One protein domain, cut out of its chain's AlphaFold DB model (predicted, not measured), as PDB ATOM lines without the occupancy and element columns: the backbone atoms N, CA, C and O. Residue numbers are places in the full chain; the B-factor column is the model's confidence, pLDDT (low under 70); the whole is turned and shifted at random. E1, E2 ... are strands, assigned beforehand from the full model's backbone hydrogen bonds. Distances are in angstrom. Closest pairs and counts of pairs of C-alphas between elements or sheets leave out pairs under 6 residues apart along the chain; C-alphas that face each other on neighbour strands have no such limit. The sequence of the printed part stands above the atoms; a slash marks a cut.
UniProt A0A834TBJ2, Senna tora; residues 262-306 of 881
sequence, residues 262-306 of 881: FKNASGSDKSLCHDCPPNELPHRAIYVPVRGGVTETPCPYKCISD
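This is residues 262 to 306 of the 881 residues of a protein of Senna tora (UniProt A0A834TBJ2). With little regular structure, the domain is mostly loop: residues 262 to 284 swing out round Gly 267 and come back to a tiny hairpin of E1 and E2, whose two strands pair directly and are joined by a long loop, residues 288 to 300, that runs out from the end of E1 and folds back to the start of E2. The printed part has 45 residues, with no named helix and two named strands, E1 then E2, in one antiparallel sheet of order E1 - E2. The class is all strand, but named elements hold only 6 of the 45 residues. The whole is loose, with a radius of gyration of the C-alphas of 11.7 A, and elongated, spanning 37 by 22 by 14 A.

E1, residues 285 to 287, and E2, residues 301 to 303, form an antiparallel hairpin, their directions at 149 degrees. C-alphas 287 and 301 face each other at 4.1 A. N 286 and O 302 are within hydrogen-bond range at 2.9 A.

E1 begins at C-alpha 285 (223.496, 245.974, 331.197). E2 ends at C-alpha 303 (222.695, 241.921, 330.363). Each measures 6.9 A.

The C-alphas farthest apart, Gly 267 and Asp 306, are 37.2 A apart. The printed part has no cut. The link from E1 to E2 is long, 13 residues. Residues 278 to 280 have pLDDT under 70.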
ATOM      1  N   PHE A 262     214.762 254.127 342.273       91.50
ATOM      2  CA  PHE A 262     214.418 253.456 343.526       91.50
ATOM      3  C   PHE A 262     213.772 254.434 344.515       91.50
ATOM      4  O   PHE A 262     213.992 255.645 344.458       91.50
ATOM      5  N   LYS A 263     212.972 253.908 345.446       93.12
ATOM      6  CA  LYS A 263     212.309 254.706 346.483       93.12
ATOM      7  C   LYS A 263     212.287 253.985 347.826       93.12
ATOM      8  O   LYS A 263     211.575 252.996 347.994       93.12
ATOM      9  N   ASN A 264     212.963 254.568 348.814       91.44
ATOM     10  CA  ASN A 264     213.157 253.991 350.148       91.44
ATOM     11  C   ASN A 264     212.269 254.597 351.258       91.44
ATOM     12  O   ASN A 264     212.279 254.093 352.384       91.44
ATOM     13  N   ALA A 265     211.495 255.646 350.964       90.50
ATOM     14  CA  ALA A 265     210.610 256.332 351.910       90.50
ATOM     15  C   ALA A 265     209.126 256.129 351.563       90.50
ATOM     16  O   ALA A 265     208.786 255.826 350.419       90.50
ATOM     17  N   SER A 266     208.229 256.313 352.537       90.62
ATOM     18  CA  SER A 266     206.785 256.399 352.285       90.62
ATOM     19  C   SER A 266     206.395 257.801 351.801       90.62
ATOM     20  O   SER A 266     207.011 258.797 352.172       90.62
ATOM     21  N   GLY A 267     205.374 257.885 350.950       91.12
ATOM     22  CA  GLY A 267     204.878 259.143 350.381       91.12
ATOM     23  C   GLY A 267     204.287 258.933 348.991       91.12
ATOM     24  O   GLY A 267     204.407 257.847 348.438       91.12
ATOM     25  N   SER A 268     203.672 259.948 348.395       89.62
ATOM     26  CA  SER A 268     203.072 259.834 347.049       89.62
ATOM     27  C   SER A 268     203.738 260.735 346.010       89.62
ATOM     28  O   SER A 268     203.426 260.639 344.825       89.62
ATOM     29  N   ASP A 269     204.700 261.562 346.417       90.94
ATOM     30  CA  ASP A 269     205.379 262.477 345.508       90.94
ATOM     31  C   ASP A 269     206.319 261.738 344.554       90.94
ATOM     32  O   ASP A 269     207.083 260.855 344.950       90.94
ATOM     33  N   LYS A 270     206.292 262.140 343.279       89.44
ATOM     34  CA  LYS A 270     207.167 261.586 342.235       89.44
ATOM     35  C   LYS A 270     208.649 261.871 342.497       89.44
ATOM     36  O   LYS A 270     209.497 261.082 342.102       89.44
ATOM     37  N   SER A 271     208.959 262.968 343.186       91.31
ATOM     38  CA  SER A 271     210.326 263.348 343.570       91.31
ATOM     39  C   SER A 271     210.993 262.371 344.545       91.31
ATOM     40  O   SER A 271     212.205 262.439 344.722       91.31
ATOM     41  N   LEU A 272     210.222 261.469 345.163       91.69
ATOM     42  CA  LEU A 272     210.739 260.416 346.040       91.69
ATOM     43  C   LEU A 272     211.285 259.203 345.266       91.69
ATOM     44  O   LEU A 272     211.903 258.339 345.884       91.69
ATOM     45  N   CYS A 273     211.043 259.102 343.952       92.38
ATOM     46  CA  CYS A 273     211.704 258.117 343.093       92.38
ATOM     47  C   CYS A 273     213.056 258.705 342.651       92.38
ATOM     48  O   CYS A 273     213.100 259.608 341.816       92.38
ATOM     49  N   HIS A 274     214.148 258.220 343.237       91.81
ATOM     50  CA  HIS A 274     215.508 258.678 342.959       91.81
ATOM     51  C   HIS A 274     216.169 257.820 341.882       91.81
ATOM     52  O   HIS A 274     215.990 256.606 341.877       91.81
ATOM     53  N   ASP A 275     216.957 258.427 340.995       90.44
ATOM     54  CA  ASP A 275     217.698 257.689 339.967       90.44
ATOM     55  C   ASP A 275     218.724 256.734 340.595       90.44
ATOM     56  O   ASP A 275     219.440 257.082 341.540       90.44
ATOM     57  N   CYS A 276     218.805 255.518 340.055       88.00
ATOM     58  CA  CYS A 276     219.798 254.536 340.470       88.00
ATOM     59  C   CYS A 276     221.211 255.016 340.085       88.00
ATOM     60  O   CYS A 276     221.410 255.499 338.963       88.00
ATOM     61  N   PRO A 277     222.211 254.872 340.971       84.81
ATOM     62  CA  PRO A 277     223.562 255.360 340.717       84.81
ATOM     63  C   PRO A 277     224.172 254.702 339.464       84.81
ATOM     64  O   PRO A 277     224.185 253.476 339.348       84.81
ATOM     65  N   PRO A 278     224.733 255.484 338.520       68.44
ATOM     66  CA  PRO A 278     225.232 254.954 337.248       68.44
ATOM     67  C   PRO A 278     226.486 254.083 337.397       68.44
ATOM     68  O   PRO A 278     226.778 253.282 336.515       68.44
ATOM     69  N   ASN A 279     227.213 254.204 338.512       69.94
ATOM     70  CA  ASN A 279     228.441 253.445 338.774       69.94
ATOM     71  C   ASN A 279     228.184 251.956 339.064       69.94
ATOM     72  O   ASN A 279     229.126 251.169 339.079       69.94
ATOM     73  N   GLU A 280     226.930 251.576 339.315       69.38
ATOM     74  CA  GLU A 280     226.531 250.202 339.630       69.38
ATOM     75  C   GLU A 280     226.007 249.437 338.407       69.38
ATOM     76  O   GLU A 280     225.789 248.230 338.497       69.38
ATOM     77  N   LEU A 281     225.825 250.110 337.261       79.56
ATOM     78  CA  LEU A 281     225.341 249.492 336.028       79.56
ATOM     79  C   LEU A 281     226.512 249.195 335.076       79.56
ATOM     80  O   LEU A 281     227.119 250.126 334.538       79.56
ATOM     81  N   PRO A 282     226.810 247.913 334.796       80.94
ATOM     82  CA  PRO A 282     227.782 247.552 333.771       80.94
ATOM     83  C   PRO A 282     227.400 248.118 332.395       80.94
ATOM     84  O   PRO A 282     226.226 248.170 332.035       80.94
ATOM     85  N   HIS A 283     228.389 248.471 331.569       75.38
ATOM     86  CA  HIS A 283     228.159 249.100 330.256       75.38
ATOM     87  C   HIS A 283     227.260 248.289 329.301       75.38
ATOM     88  O   HIS A 283     226.631 248.862 328.413       75.38
ATOM     89  N   ARG A 284     227.199 246.961 329.472       79.44
ATOM     90  CA  ARG A 284     226.386 246.030 328.666       79.44
ATOM     91  C   ARG A 284     225.142 245.526 329.412       79.44
ATOM     92  O   ARG A 284     224.619 244.454 329.089       79.44
ATOM     93  N   ALA A 285     224.675 246.281 330.402       84.62
ATOM     94  CA  ALA A 285     223.496 245.974 331.197       84.62
ATOM     95  C   ALA A 285     222.393 247.025 331.022       84.62
ATOM     96  O   ALA A 285     222.642 248.189 330.718       84.62
ATOM     97  N   ILE A 286     221.152 246.593 331.230       86.31
ATOM     98  CA  ILE A 286     219.966 247.445 331.263       86.31
ATOM     99  C   ILE A 286     219.173 247.160 332.536       86.31
ATOM    100  O   ILE A 286     219.018 246.001 332.931       86.31
ATOM    101  N   TYR A 287     218.654 248.212 333.169       86.81
ATOM    102  CA  TYR A 287     217.742 248.062 334.300       86.81
ATOM    103  C   TYR A 287     216.461 247.346 333.871       86.81
ATOM    104  O   TYR A 287     215.958 247.544 332.760       86.81
ATOM    105  N   VAL A 288     215.932 246.503 334.756       87.62
ATOM    106  CA  VAL A 288     214.699 245.748 334.513       87.62
ATOM    107  C   VAL A 288     213.555 246.273 335.380       87.62
ATOM    108  O   VAL A 288     213.795 246.672 336.519       87.62
ATOM    109  N   PRO A 289     212.310 246.279 334.871       85.94
ATOM    110  CA  PRO A 289     211.150 246.560 335.705       85.94
ATOM    111  C   PRO A 289     210.963 245.443 336.738       85.94
ATOM    112  O   PRO A 289     211.076 244.260 336.407       85.94
ATOM    113  N   VAL A 290     210.645 245.830 337.972       86.38
ATOM    114  CA  VAL A 290     210.335 244.922 339.084       86.38
ATOM    115  C   VAL A 290     208.932 245.218 339.570       86.38
ATOM    116  O   VAL A 290     208.560 246.385 339.706       86.38
ATOM    117  N   ARG A 291     208.175 244.156 339.854       86.44
ATOM    118  CA  ARG A 291     206.835 244.287 340.422       86.44
ATOM    119  C   ARG A 291     206.889 244.993 341.773       86.44
ATOM    120  O   ARG A 291     207.713 244.657 342.618       86.44
ATOM    121  N   GLY A 292     206.023 245.984 341.955       84.25
ATOM    122  CA  GLY A 292     205.981 246.798 343.170       84.25
ATOM    123  C   GLY A 292     207.069 247.875 343.255       84.25
ATOM    124  O   GLY A 292     207.156 248.563 344.270       84.25
ATOM    125  N   GLY A 293     207.867 248.051 342.195       87.81
ATOM    126  CA  GLY A 293     208.947 249.031 342.129       87.81
ATOM    127  C   GLY A 293     210.171 248.668 342.979       87.81
ATOM    128  O   GLY A 293     210.149 247.780 343.829       87.81
ATOM    129  N   VAL A 294     211.279 249.367 342.736       90.25
ATOM    130  CA  VAL A 294     212.547 249.125 343.440       90.25
ATOM    131  C   VAL A 294     212.570 249.916 344.750       90.25
ATOM    132  O   VAL A 294     212.367 251.133 344.761       90.25
ATOM    133  N   THR A 295     212.825 249.235 345.866       89.31
ATOM    134  CA  THR A 295     212.817 249.841 347.206       89.31
ATOM    135  C   THR A 295     214.192 250.340 347.648       89.31
ATOM    136  O   THR A 295     214.285 251.378 348.305       89.31
ATOM    137  N   GLU A 296     215.257 249.623 347.288       87.56
ATOM    138  CA  GLU A 296     216.632 249.848 347.749       87.56
ATOM    139  C   GLU A 296     217.648 249.568 346.627       87.56
ATOM    140  O   GLU A 296     217.323 248.938 345.619       87.56
ATOM    141  N   THR A 297     218.877 250.056 346.793       83.06
ATOM    142  CA  THR A 297     220.015 249.811 345.890       83.06
ATOM    143  C   THR A 297     220.826 248.592 346.354       83.06
ATOM    144  O   THR A 297     220.957 248.400 347.566       83.06
ATOM    145  N   PRO A 298     221.429 247.795 345.449       84.69
ATOM    146  CA  PRO A 298     221.584 248.024 344.010       84.69
ATOM    147  C   PRO A 298     220.329 247.698 343.194       84.69
ATOM    148  O   PRO A 298     219.610 246.738 343.469       84.69
ATOM    149  N   CYS A 299     220.082 248.495 342.155       87.69
ATOM    150  CA  CYS A 299     218.923 248.310 341.290       87.69
ATOM    151  C   CYS A 299     219.111 247.093 340.368       87.69
ATOM    152  O   CYS A 299     220.182 246.923 339.783       87.69
ATOM    153  N   PRO A 300     218.080 246.252 340.187       87.94
ATOM    154  CA  PRO A 300     218.209 245.039 339.399       87.94
ATOM    155  C   PRO A 300     218.370 245.350 337.912       87.94
ATOM    156  O   PRO A 300     217.653 246.166 337.322       87.94
ATOM    157  N   TYR A 301     219.311 244.647 337.293       88.50
ATOM    158  CA  TYR A 301     219.644 244.765 335.883       88.50
ATOM    159  C   TYR A 301     219.795 243.387 335.245       88.50
ATOM    160  O   TYR A 301     219.983 242.373 335.918       88.50
ATOM    161  N   LYS A 302     219.731 243.354 333.917       87.81
ATOM    162  CA  LYS A 302     220.096 242.190 333.109       87.81
ATOM    163  C   LYS A 302     221.053 242.607 332.006       87.81
ATOM    164  O   LYS A 302     221.023 243.752 331.556       87.81
ATOM    165  N   CYS A 303     221.868 241.673 331.534       86.06
ATOM    166  CA  CYS A 303     222.695 241.921 330.363       86.06
ATOM    167  C   CYS A 303     221.825 242.059 329.100       86.06
ATOM    168  O   CYS A 303     220.740 241.480 329.010       86.06
ATOM    169  N   ILE A 304     222.300 242.816 328.106       81.94
ATOM    170  CA  ILE A 304     221.580 243.054 326.835       81.94
ATOM    171  C   ILE A 304     221.296 241.739 326.077       81.94
ATOM    172  O   ILE A 304     220.344 241.653 325.303       81.94
ATOM    173  N   SER A 305     222.120 240.713 326.297       73.81
ATOM    174  CA  SER A 305     222.056 239.412 325.632       73.81
ATOM    175  C   SER A 305     222.529 238.307 326.577       73.81
ATOM    176  O   SER A 305     223.425 238.543 327.386       73.81
ATOM    177  N   ASP A 306     222.009 237.090 326.398       71.81
ATOM    178  CA  ASP A 306     222.374 235.890 327.178       71.81
ATOM    179  C   ASP A 306     223.834 235.438 326.973       71.81
ATOM    180  O   ASP A 306     224.313 234.527 327.639       71.81
TER     181      ASP A 306